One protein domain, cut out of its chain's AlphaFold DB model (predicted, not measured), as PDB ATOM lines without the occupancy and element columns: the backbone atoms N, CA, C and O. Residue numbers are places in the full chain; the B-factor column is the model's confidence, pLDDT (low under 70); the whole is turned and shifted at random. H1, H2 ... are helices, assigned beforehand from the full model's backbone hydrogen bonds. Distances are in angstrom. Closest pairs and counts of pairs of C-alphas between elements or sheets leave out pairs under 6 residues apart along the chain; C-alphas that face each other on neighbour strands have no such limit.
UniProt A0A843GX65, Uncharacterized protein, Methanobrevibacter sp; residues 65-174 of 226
ATOM      1  N   ASN A  65     238.079 189.128 257.422       79.38
ATOM      2  CA  ASN A  65     237.858 188.213 256.303       79.38
ATOM      3  C   ASN A  65     236.853 188.761 255.282       79.38
ATOM      4  O   ASN A  65     237.030 188.590 254.077       79.38
ATOM      5  N   GLN A  66     235.792 189.424 255.743       81.94
ATOM      6  CA  GLN A  66     234.802 190.045 254.872       81.94
ATOM      7  C   GLN A  66     235.395 191.252 254.140       81.94
ATOM      8  O   GLN A  66     235.152 191.399 252.943       81.94
ATOM      9  N   LYS A  67     236.204 192.075 254.820       83.00
ATOM     10  CA  LYS A  67     236.925 193.201 254.205       83.00
ATOM     11  C   LYS A  67     237.896 192.711 253.122       83.00
ATOM     12  O   LYS A  67     237.852 193.187 251.987       83.00
ATOM     13  N   LEU A  68     238.683 191.675 253.429       81.25
ATOM     14  CA  LEU A  68     239.611 191.043 252.488       81.25
ATOM     15  C   LEU A  68     238.887 190.449 251.270       81.25
ATOM     16  O   LEU A  68     239.306 190.659 250.130       81.25
ATOM     17  N   LEU A  69     237.792 189.716 251.493       84.75
ATOM     18  CA  LEU A  69     237.018 189.113 250.409       84.75
ATOM     19  C   LEU A  69     236.347 190.167 249.528       84.75
ATOM     20  O   LEU A  69     236.358 190.002 248.312       84.75
ATOM     21  N   ARG A  70     235.817 191.257 250.101       84.31
ATOM     22  CA  ARG A  70     235.276 192.385 249.323       84.31
ATOM     23  C   ARG A  70     236.343 192.969 248.399       84.31
ATOM     24  O   ARG A  70     236.140 192.969 247.191       84.31
ATOM     25  N   SER A  71     237.521 193.306 248.930       82.00
ATOM     26  CA  SER A  71     238.653 193.793 248.123       82.00
ATOM     27  C   SER A  71     239.041 192.813 246.999       82.00
ATOM     28  O   SER A  71     239.259 193.197 245.846       82.00
ATOM     29  N   ALA A  72     239.064 191.508 247.294       82.50
ATOM     30  CA  ALA A  72     239.369 190.481 246.301       82.50
ATOM     31  C   ALA A  72     238.289 190.339 245.208       82.50
ATOM     32  O   ALA A  72     238.626 190.062 244.050       82.50
ATOM     33  N   LEU A  73     237.011 190.514 245.561       86.44
ATOM     34  CA  LEU A  73     235.880 190.509 244.629       86.44
ATOM     35  C   LEU A  73     235.842 191.778 243.775       86.44
ATOM     36  O   LEU A  73     235.563 191.695 242.578       86.44
ATOM     37  N   ASP A  74     236.210 192.927 244.335       81.31
ATOM     38  CA  ASP A  74     236.364 194.174 243.584       81.31
ATOM     39  C   ASP A  74     237.466 194.031 242.531       81.31
ATOM     40  O   ASP A  74     237.337 194.498 241.400       81.31
ATOM     41  N   GLY A  75     238.559 193.338 242.866       75.75
ATOM     42  CA  GLY A  75     239.601 192.970 241.906       75.75
ATOM     43  C   GLY A  75     239.095 192.091 240.759       75.75
ATOM     44  O   GLY A  75     239.526 192.281 239.625       75.75
ATOM     45  N   TRP A  76     238.173 191.166 241.039       78.88
ATOM     46  CA  TRP A  76     237.615 190.252 240.037       78.88
ATOM     47  C   TRP A  76     236.565 190.917 239.136       78.88
ATOM     48  O   TRP A  76     236.561 190.692 237.929       78.88
ATOM     49  N   SER A  77     235.692 191.747 239.703       79.94
ATOM     50  CA  SER A  77     234.643 192.451 238.951       79.94
ATOM     51  C   SER A  77     235.176 193.612 238.103       79.94
ATOM     52  O   SER A  77     234.512 194.065 237.168       79.94
ATOM     53  N   ALA A  78     236.378 194.102 238.402       78.50
ATOM     54  CA  ALA A  78     236.973 195.212 237.684       78.50
ATOM     55  C   ALA A  78     237.374 194.828 236.249       78.50
ATOM     56  O   ALA A  78     237.989 193.789 236.008       78.50
ATOM     57  N   LYS A  79     237.091 195.726 235.295       82.19
ATOM     58  CA  LYS A  79     237.393 195.532 233.866       82.19
ATOM     59  C   LYS A  79     238.862 195.139 233.645       82.19
ATOM     60  O   LYS A  79     239.722 195.684 234.352       82.19
ATOM     61  N   PRO A  80     239.156 194.241 232.685       82.94
ATOM     62  CA  PRO A  80     240.530 193.925 232.317       82.94
ATOM     63  C   PRO A  80     241.233 195.199 231.845       82.94
ATOM     64  O   PRO A  80     240.637 196.009 231.134       82.94
ATOM     65  N   ILE A  81     242.475 195.385 232.285       86.81
ATOM     66  CA  ILE A  81     243.296 196.537 231.904       86.81
ATOM     67  C   ILE A  81     244.180 196.200 230.717       86.81
ATOM     68  O   ILE A  81     244.593 195.048 230.547       86.81
ATOM     69  N   ASN A  82     244.524 197.219 229.931       87.50
ATOM     70  CA  ASN A  82     245.585 197.064 228.955       87.50
ATOM     71  C   ASN A  82     246.934 197.066 229.680       87.50
ATOM     72  O   ASN A  82     247.391 198.092 230.184       87.50
ATOM     73  N   LEU A  83     247.586 195.905 229.722       86.62
ATOM     74  CA  LEU A  83     248.863 195.765 230.406       86.62
ATOM     75  C   LEU A  83     249.993 196.531 229.710       86.62
ATOM     76  O   LEU A  83     251.011 196.744 230.355       86.62
ATOM     77  N   ASP A  84     249.867 196.918 228.443       87.50
ATOM     78  CA  ASP A  84     250.928 197.647 227.730       87.50
ATOM     79  C   ASP A  84     250.928 199.148 228.048       87.50
ATOM     80  O   ASP A  84     251.935 199.835 227.849       87.50
ATOM     81  N   ASN A  85     249.831 199.653 228.621       90.88
ATOM     82  CA  ASN A  85     249.734 201.027 229.086       90.88
ATOM     83  C   ASN A  85     250.260 201.165 230.523       90.88
ATOM     84  O   ASN A  85     249.583 200.823 231.496       90.88
ATOM     85  N   PHE A  86     251.461 201.729 230.657       90.94
ATOM     86  CA  PHE A  86     252.128 201.890 231.949       90.94
ATOM     87  C   PHE A  86     251.310 202.721 232.947       90.94
ATOM     88  O   PHE A  86     251.212 202.354 234.120       90.94
ATOM     89  N   ASP A  87     250.696 203.814 232.493       92.31
ATOM     90  CA  ASP A  87     249.969 204.729 233.376       92.31
ATOM     91  C   ASP A  87     248.713 204.070 233.950       92.31
ATOM     92  O   ASP A  87     248.371 204.265 235.118       92.31
ATOM     93  N   GLU A  88     248.052 203.228 233.155       92.12
ATOM     94  CA  GLU A  88     246.888 202.457 233.587       92.12
ATOM     95  C   GLU A  88     247.271 201.407 234.639       92.12
ATOM     96  O   GLU A  88     246.626 201.313 235.691       92.12
ATOM     97  N   VAL A  89     248.364 200.674 234.403       92.88
ATOM     98  CA  VAL A  89     248.901 199.674 235.341       92.88
ATOM     99  C   VAL A  89     249.326 200.338 236.653       92.88
ATOM    100  O   VAL A  89     248.926 199.889 237.731       92.88
ATOM    101  N   SER A  90     250.076 201.441 236.581       93.38
ATOM    102  CA  SER A  90     250.530 202.188 237.759       93.38
ATOM    103  C   SER A  90     249.353 202.741 238.565       93.38
ATOM    104  O   SER A  90     249.298 202.584 239.789       93.38
ATOM    105  N   LYS A  91     248.358 203.331 237.889       93.94
ATOM    106  CA  LYS A  91     247.149 203.846 238.540       93.94
ATOM    107  C   LYS A  91     246.408 202.741 239.282       93.94
ATOM    108  O   LYS A  91     246.015 202.946 240.426       93.94
ATOM    109  N   ARG A  92     246.255 201.565 238.671       91.56
ATOM    110  CA  ARG A  92     245.523 200.452 239.281       91.56
ATOM    111  C   ARG A  92     246.267 199.805 240.446       91.56
ATOM    112  O   ARG A  92     245.628 199.452 241.435       91.56
ATOM    113  N   ALA A  93     247.594 199.716 240.371       93.75
ATOM    114  CA  ALA A  93     248.415 199.314 241.511       93.75
ATOM    115  C   ALA A  93     248.240 200.286 242.693       93.75
ATOM    116  O   ALA A  93     248.030 199.856 243.822       93.75
ATOM    117  N   ARG A  94     248.223 201.602 242.439       94.06
ATOM    118  CA  ARG A  94     247.965 202.615 243.481       94.06
ATOM    119  C   ARG A  94     246.550 202.540 244.046       94.06
ATOM    120  O   ARG A  94     246.379 202.714 245.248       94.06
ATOM    121  N   THR A  95     245.546 202.280 243.207       92.25
ATOM    122  CA  THR A  95     244.166 202.074 243.668       92.25
ATOM    123  C   THR A  95     244.089 200.916 244.655       92.25
ATOM    124  O   THR A  95     243.483 201.085 245.699       92.25
ATOM    125  N   TYR A  96     244.779 199.798 244.399       92.88
ATOM    126  CA  TYR A  96     244.828 198.690 245.361       92.88
ATOM    127  C   TYR A  96     245.332 199.125 246.743       92.88
ATOM    128  O   TYR A  96     244.703 198.816 247.748       92.88
ATOM    129  N   PHE A  97     246.443 199.862 246.809       94.00
ATOM    130  CA  PHE A  97     246.972 200.310 248.098       94.00
ATOM    131  C   PHE A  97     246.031 201.289 248.808       94.00
ATOM    132  O   PHE A  97     245.919 201.239 250.028       94.00
ATOM    133  N   ARG A  98     245.304 202.133 248.064       92.94
ATOM    134  CA  ARG A  98     244.242 202.975 248.641       92.94
ATOM    135  C   ARG A  98     243.097 202.140 249.198       92.94
ATOM    136  O   ARG A  98     242.696 202.381 250.329       92.94
ATOM    137  N   ASP A  99     242.656 201.119 248.464       90.31
ATOM    138  CA  ASP A  99     241.631 200.186 248.937       90.31
ATOM    139  C   ASP A  99     242.097 199.488 250.233       90.31
ATOM    140  O   ASP A  99     241.304 199.277 251.150       90.31
ATOM    141  N   CYS A 100     243.389 199.153 250.345       90.94
ATOM    142  CA  CYS A 100     243.959 198.586 251.568       90.94
ATOM    143  C   CYS A 100     243.939 199.564 252.749       90.94
ATOM    144  O   CYS A 100     243.620 199.140 253.857       90.94
ATOM    145  N   ILE A 101     244.231 200.846 252.507       91.38
ATOM    146  CA  ILE A 101     244.170 201.909 253.522       91.38
ATOM    147  C   ILE A 101     242.726 202.117 253.994       91.38
ATOM    148  O   ILE A 101     242.474 202.157 255.193       91.38
ATOM    149  N   GLU A 102     241.771 202.216 253.069       89.56
ATOM    150  CA  GLU A 102     240.357 202.458 253.389       89.56
ATOM    151  C   GLU A 102     239.727 201.304 254.174       89.56
ATOM    152  O   GLU A 102     238.892 201.524 255.049       89.56
ATOM    153  N   ASN A 103     240.136 200.069 253.879       86.50
ATOM    154  CA  ASN A 103     239.614 198.881 254.546       86.50
ATOM    155  C   ASN A 103     240.434 198.447 255.770       86.50
ATOM    156  O   ASN A 103     240.065 197.455 256.394       86.50
ATOM    157  N   ASP A 104     241.519 199.150 256.106       87.75
ATOM    158  CA  ASP A 104     242.464 198.763 257.163       87.75
ATOM    159  C   ASP A 104     242.926 197.298 257.014       87.75
ATOM    160  O   ASP A 104     242.777 196.457 257.898       87.75
ATOM    161  N   THR A 105     243.402 196.954 255.813       87.69
ATOM    162  CA  THR A 105     243.852 195.593 255.480       87.69
ATOM    163  C   THR A 105     245.324 195.570 255.110       87.69
ATOM    164  O   THR A 105     245.832 196.461 254.429       87.69
ATOM    165  N   VAL A 106     246.009 194.498 255.510       88.75
ATOM    166  CA  VAL A 106     247.426 194.303 255.197       88.75
ATOM    167  C   VAL A 106     247.597 194.069 253.691       88.75
ATOM    168  O   VAL A 106     247.010 193.123 253.148       88.75
ATOM    169  N   PRO A 107     248.399 194.892 252.989       92.06
ATOM    170  CA  PRO A 107     248.631 194.704 251.568       92.06
ATOM    171  C   PRO A 107     249.441 193.428 251.318       92.06
ATOM    172  O   PRO A 107     250.329 193.062 252.085       92.06
ATOM    173  N   THR A 108     249.158 192.739 250.210       90.75
ATOM    174  CA  THR A 108     249.883 191.517 249.833       90.75
ATOM    175  C   THR A 108     250.264 191.522 248.361       90.75
ATOM    176  O   THR A 108     249.522 192.016 247.510       90.75
ATOM    177  N   MET A 109     251.379 190.860 248.027       90.94
ATOM    178  CA  MET A 109     251.801 190.669 246.630       90.94
ATOM    179  C   MET A 109     250.710 189.993 245.787       90.94
ATOM    180  O   MET A 109     250.523 190.318 244.615       90.94
ATOM    181  N   ILE A 110     249.958 189.065 246.389       90.38
ATOM    182  CA  ILE A 110     248.859 188.359 245.718       90.38
ATOM    183  C   ILE A 110     247.709 189.317 245.411       90.38
ATOM    184  O   ILE A 110     247.153 189.264 244.315       90.38
ATOM    185  N   GLY A 111     247.359 190.187 246.361       90.19
ATOM    186  CA  GLY A 111     246.293 191.170 246.198       90.19
ATOM    187  C   GLY A 111     246.585 192.148 245.064       90.19
ATOM    188  O   GLY A 111     245.734 192.334 244.195       90.19
ATOM    189  N   VAL A 112     247.819 192.662 244.990       92.19
ATOM    190  CA  VAL A 112     248.252 193.529 243.880       92.19
ATOM    191  C   VAL A 112     248.156 192.789 242.544       92.19
ATOM    192  O   VAL A 112     247.539 193.289 241.604       92.19
ATOM    193  N   CYS A 113     248.707 191.570 242.463       92.00
ATOM    194  CA  CYS A 113     248.645 190.747 241.251       92.00
ATOM    195  C   CYS A 113     247.197 190.517 240.800       92.00
ATOM    196  O   CYS A 113     246.879 190.674 239.622       92.00
ATOM    197  N   ARG A 114     246.301 190.210 241.747       90.44
ATOM    198  CA  ARG A 114     244.873 190.010 241.486       90.44
ATOM    199  C   ARG A 114     244.212 191.278 240.963       90.44
ATOM    200  O   ARG A 114     243.454 191.199 240.004       90.44
ATOM    201  N   ARG A 115     244.516 192.444 241.544       90.25
ATOM    202  CA  ARG A 115     243.959 193.724 241.083       90.25
ATOM    203  C   ARG A 115     244.416 194.061 239.666       90.25
ATOM    204  O   ARG A 115     243.623 194.595 238.892       90.25
ATOM    205  N   LEU A 116     245.663 193.740 239.327       90.62
ATOM    206  CA  LEU A 116     246.232 193.922 237.989       90.62
ATOM    207  C   LEU A 116     245.797 192.838 236.987       90.62
ATOM    208  O   LEU A 116     245.942 193.041 235.786       90.62
ATOM    209  N   GLY A 117     245.265 191.706 237.454       89.19
ATOM    210  CA  GLY A 117     244.919 190.563 236.606       89.19
ATOM    211  C   GLY A 117     246.136 189.784 236.097       89.19
ATOM    212  O   GLY A 117     246.059 189.146 235.051       89.19
ATOM    213  N   ILE A 118     247.264 189.838 236.812       91.06
ATOM    214  CA  ILE A 118     248.515 189.157 236.445       91.06
ATOM    215  C   ILE A 118     248.840 188.023 237.417       91.06
ATOM    216  O   ILE A 118     248.333 187.962 238.539       91.06
ATOM    217  N   THR A 119     249.731 187.123 237.006       91.25
ATOM    218  CA  THR A 119     250.258 186.087 237.902       91.25
ATOM    219  C   THR A 119     251.435 186.614 238.724       91.25
ATOM    220  O   THR A 119     252.131 187.544 238.311       91.25
ATOM    221  N   LYS A 120     251.725 185.969 239.862       90.00
ATOM    222  CA  LYS A 120     252.934 186.258 240.655       90.00
ATOM    223  C   LYS A 120     254.216 186.149 239.827       90.00
ATOM    224  O   LYS A 120     255.118 186.963 239.987       90.00
ATOM    225  N   MET A 121     254.274 185.159 238.936       91.88
ATOM    226  CA  MET A 121     255.421 184.939 238.058       91.88
ATOM    227  C   MET A 121     255.627 186.126 237.112       91.88
ATOM    228  O   MET A 121     256.750 186.569 236.910       91.88
ATOM    229  N   THR A 122     254.540 186.695 236.586       92.00
ATOM    230  CA  THR A 122     254.590 187.897 235.744       92.00
ATOM    231  C   THR A 122     255.173 189.087 236.505       92.00
ATOM    232  O   THR A 122     256.075 189.745 235.996       92.00
ATOM    233  N   LEU A 123     254.717 189.332 237.738       92.06
ATOM    234  CA  LEU A 123     255.238 190.429 238.559       92.06
ATOM    235  C   LEU A 123     256.717 190.222 238.928       92.06
ATOM    236  O   LEU A 123     257.504 191.164 238.884       92.06
ATOM    237  N   TRP A 124     257.116 188.983 239.226       91.50
ATOM    238  CA  TRP A 124     258.520 188.639 239.455       91.50
ATOM    239  C   TRP A 124     259.379 188.853 238.201       91.50
ATOM    240  O   TRP A 124     260.456 189.436 238.286       91.50
ATOM    241  N   ASN A 125     258.881 188.474 237.021       92.31
ATOM    242  CA  ASN A 125     259.562 188.723 235.750       92.31
ATOM    243  C   ASN A 125     259.727 190.219 235.454       92.31
ATOM    244  O   ASN A 125     260.723 190.601 234.838       92.31
ATOM    245  N   TRP A 126     258.780 191.064 235.878       92.56
ATOM    246  CA  TRP A 126     258.923 192.519 235.779       92.56
ATOM    247  C   TRP A 126     260.034 193.019 236.695       92.56
ATOM    248  O   TRP A 126     260.918 193.725 236.223       92.56
ATOM    249  N   ARG A 127     260.050 192.579 237.960       90.44
ATOM    250  CA  ARG A 127     261.111 192.914 238.923       90.44
ATOM    251  C   ARG A 127     262.495 192.446 238.456       90.44
ATOM    252  O   ARG A 127     263.478 193.132 238.680       90.44
ATOM    253  N   ALA A 128     262.572 191.304 237.774       89.69
ATOM    254  CA  ALA A 128     263.813 190.775 237.208       89.69
ATOM    255  C   ALA A 128     264.212 191.411 235.856       89.69
ATOM    256  O   ALA A 128     265.202 190.985 235.266       89.69
ATOM    257  N   GLY A 129     263.427 192.357 235.322       87.88
ATOM    258  CA  GLY A 129     263.711 193.036 234.050       87.88
ATOM    259  C   GLY A 129     263.560 192.166 232.792       87.88
ATOM    260  O   GLY A 129     264.077 192.516 231.737       87.88
ATOM    261  N   LYS A 130     262.868 191.018 232.864       84.75
ATOM    262  CA  LYS A 130     262.871 189.999 231.789       84.75
ATOM    263  C   LYS A 130     261.831 190.195 230.685       84.75
ATOM    264  O   LYS A 130     261.997 189.644 229.604       84.75
ATOM    265  N   GLN A 131     260.729 190.897 230.951       74.69
ATOM    266  CA  GLN A 131     259.594 190.965 230.014       74.69
ATOM    267  C   GLN A 131     259.262 192.363 229.494       74.69
ATOM    268  O   GLN A 131     258.507 192.464 228.529       74.69
ATOM    269  N   ARG A 132     259.732 193.436 230.144       80.00
ATOM    270  CA  ARG A 132     259.223 194.793 229.899       80.00
ATOM    271  C   ARG A 132     260.274 195.876 230.084       80.00
ATOM    272  O   ARG A 132     261.336 195.635 230.644       80.00
ATOM    273  N   ASP A 133     259.912 197.068 229.615       85.06
ATOM    274  CA  ASP A 133     260.654 198.314 229.796       85.06
ATOM    275  C   ASP A 133     260.987 198.570 231.280       85.06
ATOM    276  O   ASP A 133     260.236 198.190 232.183       85.06
ATOM    277  N   SER A 134     262.088 199.279 231.514       89.44
ATOM    278  CA  SER A 134     262.657 199.608 232.828       89.44
ATOM    279  C   SER A 134     261.655 200.262 233.790       89.44
ATOM    280  O   SER A 134     261.720 200.075 235.005       89.44
ATOM    281  N   ARG A 135     260.654 200.971 233.259       92.00
ATOM    282  CA  ARG A 135     259.557 201.555 234.045       92.00
ATOM    283  C   ARG A 135     258.729 200.503 234.787       92.00
ATOM    284  O   ARG A 135     258.352 200.727 235.933       92.00
ATOM    285  N   TYR A 136     258.461 199.355 234.162       91.31
ATOM    286  CA  TYR A 136     257.715 198.259 234.792       91.31
ATOM    287  C   TYR A 136     258.537 197.551 235.861       91.31
ATOM    288  O   TYR A 136     257.973 197.123 236.866       91.31
ATOM    289  N   GLN A 137     259.854 197.460 235.661       93.50
ATOM    290  CA  GLN A 137     260.761 196.954 236.683       93.50
ATOM    291  C   GLN A 137     260.705 197.836 237.927       93.50
ATOM    292  O   GLN A 137     260.411 197.336 239.008       93.50
ATOM    293  N   ARG A 138     260.876 199.152 237.758       93.44
ATOM    294  CA  ARG A 138     260.813 200.100 238.873       93.44
ATOM    295  C   ARG A 138     259.465 200.063 239.591       93.44
ATOM    296  O   ARG A 138     259.425 200.030 240.811       93.44
ATOM    297  N   LEU A 139     258.361 199.979 238.847       94.00
ATOM    298  CA  LEU A 139     257.032 199.813 239.440       94.00
ATOM    299  C   LEU A 139     256.925 198.522 240.269       94.00
ATOM    300  O   LEU A 139     256.322 198.530 241.338       94.00
ATOM    301  N   ALA A 140     257.469 197.407 239.777       94.00
ATOM    302  CA  ALA A 140     257.447 196.136 240.493       94.00
ATOM    303  C   ALA A 140     258.330 196.162 241.753       94.00
ATOM    304  O   ALA A 140     257.954 195.565 242.762       94.00
ATOM    305  N   GLU A 141     259.464 196.862 241.709       93.81
ATOM    306  CA  GLU A 141     260.320 197.127 242.871       93.81
ATOM    307  C   GLU A 141     259.604 198.006 243.904       93.81
ATOM    308  O   GLU A 141     259.562 197.628 245.070       93.81
ATOM    309  N   ASP A 142     258.954 199.095 243.479       94.81
ATOM    310  CA  ASP A 142     258.172 199.972 244.363       94.81
ATOM    311  C   ASP A 142     257.025 199.199 245.045       94.81
ATOM    312  O   ASP A 142     256.818 199.307 246.253       94.81
ATOM    313  N   ILE A 143     256.290 198.372 244.287       95.12
ATOM    314  CA  ILE A 143     255.224 197.509 244.826       95.12
ATOM    315  C   ILE A 143     255.785 196.540 245.869       95.12
ATOM    316  O   ILE A 143     255.184 196.373 246.931       95.12
ATOM    317  N   ALA A 144     256.905 195.880 245.557       94.12
ATOM    318  CA  ALA A 144     257.539 194.947 246.476       94.12
ATOM    319  C   ALA A 144     257.998 195.668 247.750       94.12
ATOM    320  O   ALA A 144     257.663 195.208 248.835       94.12
ATOM    321  N   GLY A 145     258.660 196.821 247.620       94.94
ATOM    322  CA  GLY A 145     259.139 197.618 248.748       94.94
ATOM    323  C   GLY A 145     258.017 198.045 249.694       94.94
ATOM    324  O   GLY A 145     258.135 197.841 250.896       94.94
ATOM    325  N   ILE A 146     256.886 198.527 249.164       95.06
ATOM    326  CA  ILE A 146     255.724 198.906 249.990       95.06
ATOM    327  C   ILE A 146     255.187 197.703 250.773       95.06
ATOM    328  O   ILE A 146     254.877 197.816 251.960       95.06
ATOM    329  N   VAL A 147     255.047 196.544 250.122       94.38
ATOM    330  CA  VAL A 147     254.531 195.334 250.785       94.38
ATOM    331  C   VAL A 147     255.526 194.809 251.822       94.38
ATOM    332  O   VAL A 147     255.107 194.382 252.895       94.38
ATOM    333  N   GLU A 148     256.822 194.855 251.516       94.69
ATOM    334  CA  GLU A 148     257.898 194.459 252.425       94.69
ATOM    335  C   GLU A 148     257.922 195.338 253.677       94.69
ATOM    336  O   GLU A 148     257.821 194.820 254.788       94.69
ATOM    337  N   GLU A 149     257.960 196.660 253.496       94.44
ATOM    338  CA  GLU A 149     257.946 197.649 254.576       94.44
ATOM    339  C   GLU A 149     256.714 197.474 255.467       94.44
ATOM    340  O   GLU A 149     256.838 197.376 256.689       94.44
ATOM    341  N   SER A 150     255.533 197.352 254.855       92.94
ATOM    342  CA  SER A 150     254.275 197.147 255.580       92.94
ATOM    343  C   SER A 150     254.317 195.872 256.423       92.94
ATOM    344  O   SER A 150     253.925 195.880 257.588       92.94
ATOM    345  N   LEU A 151     254.794 194.763 255.850       92.19
ATOM    346  CA  LEU A 151     254.844 193.476 256.538       92.19
ATOM    347  C   LEU A 151     255.837 193.499 257.707       92.19
ATOM    348  O   LEU A 151     255.512 193.003 258.786       92.19
ATOM    349  N   VAL A 152     257.016 194.095 257.509       92.62
ATOM    350  CA  VAL A 152     258.037 194.236 258.556       92.62
ATOM    351  C   VAL A 152     257.522 195.133 259.681       92.62
ATOM    352  O   VAL A 152     257.502 194.695 260.831       92.62
ATOM    353  N   ALA A 153     257.033 196.337 259.370       93.38
ATOM    354  CA  ALA A 153     256.545 197.286 260.371       93.38
ATOM    355  C   ALA A 153     255.398 196.701 261.208       93.38
ATOM    356  O   ALA A 153     255.435 196.729 262.439       93.38
ATOM    357  N   LEU A 154     254.412 196.080 260.553       91.44
ATOM    358  CA  LEU A 154     253.277 195.474 261.248       91.44
ATOM    359  C   LEU A 154     253.668 194.233 262.065       91.44
ATOM    360  O   LEU A 154     253.026 193.949 263.078       91.44
ATOM    361  N   SER A 155     254.711 193.501 261.661       91.81
ATOM    362  CA  SER A 155     255.242 192.387 262.457       91.81
ATOM    363  C   SER A 155     255.982 192.865 263.711       91.81
ATOM    364  O   SER A 155     255.814 192.283 264.778       91.81
ATOM    365  N   LEU A 156     256.718 193.981 263.639       91.75
ATOM    366  CA  LEU A 156     257.380 194.570 264.811       91.75
ATOM    367  C   LEU A 156     256.369 195.031 265.870       91.75
ATOM    368  O   LEU A 156     256.615 194.899 267.067       91.75
ATOM    369  N   GLU A 157     255.209 195.516 265.433       91.50
ATOM    370  CA  GLU A 157     254.109 195.922 266.315       91.50
ATOM    371  C   GLU A 157     253.228 194.746 266.784       91.50
ATOM    372  O   GLU A 157     252.268 194.958 267.521       91.50
ATOM    373  N   ASN A 158     253.525 193.505 266.371       87.38
ATOM    374  CA  ASN A 158     252.696 192.308 266.587       87.38
ATOM    375  C   ASN A 158     251.249 192.426 266.062       87.38
ATOM    376  O   ASN A 158     250.356 191.710 266.521       87.38
ATOM    377  N   LYS A 159     251.001 193.306 265.082       87.31
ATOM    378  CA  LYS A 159     249.702 193.427 264.395       87.31
ATOM    379  C   LYS A 159     249.477 192.319 263.368       87.31
ATOM    380  O   LYS A 159     248.348 192.047 262.980       87.31
ATOM    381  N   VAL A 160     250.553 191.667 262.931       87.06
ATOM    382  CA  VAL A 160     250.528 190.492 262.056       87.06
ATOM    383  C   VAL A 160     251.209 189.335 262.777       87.06
ATOM    384  O   VAL A 160     252.094 189.534 263.601       87.06
ATOM    385  N   ASN A 161     250.814 188.102 262.463       88.75
ATOM    386  CA  ASN A 161     251.504 186.927 262.982       88.75
ATOM    387  C   ASN A 161     252.964 186.893 262.490       88.75
ATOM    388  O   ASN A 161     253.217 186.701 261.299       88.75
ATOM    389  N   ASN A 162     253.915 187.008 263.419       89.62
ATOM    390  CA  ASN A 162     255.350 187.062 263.120       89.62
ATOM    391  C   ASN A 162     255.864 185.809 262.403       89.62
ATOM    392  O   ASN A 162     256.688 185.918 261.501       89.62
ATOM    393  N   ILE A 163     255.350 184.622 262.737       90.94
ATOM    394  CA  ILE A 163     255.739 183.375 262.061       90.94
ATOM    395  C   ILE A 163     255.299 183.430 260.596       90.94
ATOM    396  O   ILE A 163     256.076 183.117 259.693       90.94
ATOM    397  N   ALA A 164     254.066 183.877 260.347       89.00
ATOM    398  CA  ALA A 164     253.563 184.041 258.989       89.00
ATOM    399  C   ALA A 164     254.350 185.117 258.223       89.00
ATOM    400  O   ALA A 164     254.687 184.905 257.059       89.00
ATOM    401  N   ALA A 165     254.694 186.231 258.874       90.50
ATOM    402  CA  ALA A 165     255.512 187.285 258.283       90.50
ATOM    403  C   ALA A 165     256.899 186.764 257.876       90.50
ATOM    404  O   ALA A 165     257.291 186.945 256.727       90.50
ATOM    405  N   ILE A 166     257.594 186.022 258.748       92.00
ATOM    406  CA  ILE A 166     258.898 185.408 258.441       92.00
ATOM    407  C   ILE A 166     258.803 184.504 257.208       92.00
ATOM    408  O   ILE A 166     259.639 184.594 256.310       92.00
ATOM    409  N   VAL A 167     257.778 183.651 257.126       92.00
ATOM    410  CA  VAL A 167     257.583 182.762 255.966       92.00
ATOM    411  C   VAL A 167     257.376 183.569 254.681       92.00
ATOM    412  O   VAL A 167     257.948 183.238 253.643       92.00
ATOM    413  N   GLN A 168     256.597 184.648 254.734       90.25
ATOM    414  CA  GLN A 168     256.367 185.508 253.572       90.25
ATOM    415  C   GLN A 168     257.632 186.272 253.157       90.25
ATOM    416  O   GLN A 168     257.925 186.353 251.964       90.25
ATOM    417  N   LEU A 169     258.406 186.775 254.123       92.38
ATOM    418  CA  LEU A 169     259.687 187.447 253.896       92.38
ATOM    419  C   LEU A 169     260.694 186.518 253.208       92.38
ATOM    420  O   LEU A 169     261.274 186.883 252.182       92.38
ATOM    421  N   LYS A 170     260.813 185.275 253.686       91.44
ATOM    422  CA  LYS A 170     261.647 184.240 253.056       91.44
ATOM    423  C   LYS A 170     261.189 183.935 251.622       91.44
ATOM    424  O   LYS A 170     261.996 183.928 250.699       91.44
ATOM    425  N   ASN A 171     259.883 183.755 251.407       87.56
ATOM    426  CA  ASN A 171     259.336 183.317 250.117       87.56
ATOM    427  C   ASN A 171     259.309 184.394 249.022       87.56
ATOM    428  O   ASN A 171     259.320 184.064 247.834       87.56
ATOM    429  N   HIS A 172     259.157 185.668 249.386       84.69
ATOM    430  CA  HIS A 172     258.898 186.741 248.417       84.69
ATOM    431  C   HIS A 172     260.009 187.789 248.343       84.69
ATOM    432  O   HIS A 172     260.150 188.444 247.307       84.69
ATOM    433  N   PHE A 173     260.822 187.906 249.393       89.44
ATOM    434  CA  PHE A 173     261.815 188.971 249.519       89.44
ATOM    435  C   PHE A 173     263.248 188.453 249.697       89.44
ATOM    436  O   PHE A 173     264.181 189.240 249.635       89.44
ATOM    437  N   GLY A 174     263.442 187.133 249.804       88.19
ATOM    438  CA  GLY A 174     264.771 186.513 249.791       88.19
ATOM    439  C   GLY A 174     265.493 186.536 251.137       88.19
ATOM    440  O   GLY A 174     266.706 186.360 251.173       88.19
TER     441      GLY A 174
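Overview. This is residues 65 to 174 of the 226 residues of an uncharacterized protein of Methanobrevibacter sp (UniProt A0A843GX65). Two long helices, H2 and H5, run side by side the same way in one layer, and four shorter helices, H1, H3, H4 and H6, make a second layer over one side of them. The short H3 is in the middle of this second layer, with H1 on one side of it, H4 crossing the first part of H5, and H6 folding back along the last part of H5 as a hairpin. The printed part has 110 residues with six named helices, in the order H1 to H6, and no named strand; its class is all helix. The whole is compact, with a radius of gyration of the C-alphas of 13.9 A, and spans 39 by 31 by 17 A.

Along the chain. H1 is residues 65 to 77, 18.1 A long, and begins at C-alpha 65 at (237.858, 188.213, 256.303). H2 is residues 86 to 102, 24.5 A long. H3, residues 109 to 116, and H4, residues 120 to 127, are short. H5 is residues 134 to 156, the longest helix at 32.8 A, and begins at C-alpha 134 at (262.657, 199.608, 232.828). H6 is residues 162 to 173, 15.2 A long, and ends at C-alpha 173 at (261.815, 188.971, 249.519).

Arrangement. H1 touches H3 with residues 72 to 76 alone, closest at the C-alphas of Gly 75 and Arg 115, 4.5 A apart. Their tilt of 36 degrees is only just steep, and they run the same way. H1 and H2 are close but not clearly touching. H2 touches H3 at a steep tilt of 57 degrees, with the closest C-alphas, Ala 93 and Val 112, 6.3 A apart. H2 and H5 touch at a shallow tilt of 13 degrees, the same way; the closest C-alphas are those of Ser 90 and Leu 139, 7.1 A apart. H3 and H5 only just touch, with 3 pairs of C-alphas within 8 A, closest at Met 109 and Val 147, 6.8 A. H3 and H4 touch and are about perpendicular, at 90 degrees, with the C-alphas of Cys 113 and Lys 120 closest, at 6.2 A. H4 touches H5 at a steep tilt of 66 degrees, closest at the C-alphas of Arg 127 and Gln 137, 4.6 A. H5 and H6 form a helical hairpin, opposite ways at a shallow tilt of 15 degrees, with the C-alphas of Ser 155 and Asn 162 closest, at 5.4 A. H1 and H6 are apart. In H1, H2, H3, H4, H5 and H6 every O i to N i+4 pair is within hydrogen-bond range.

Size, cuts and confidence. The C-alphas of Asp 84 and Asn 158 are the two farthest apart, 39.3 A. The printed part has no cut and no long link. Its mean pLDDT is 89.4, and no printed residue is under 70.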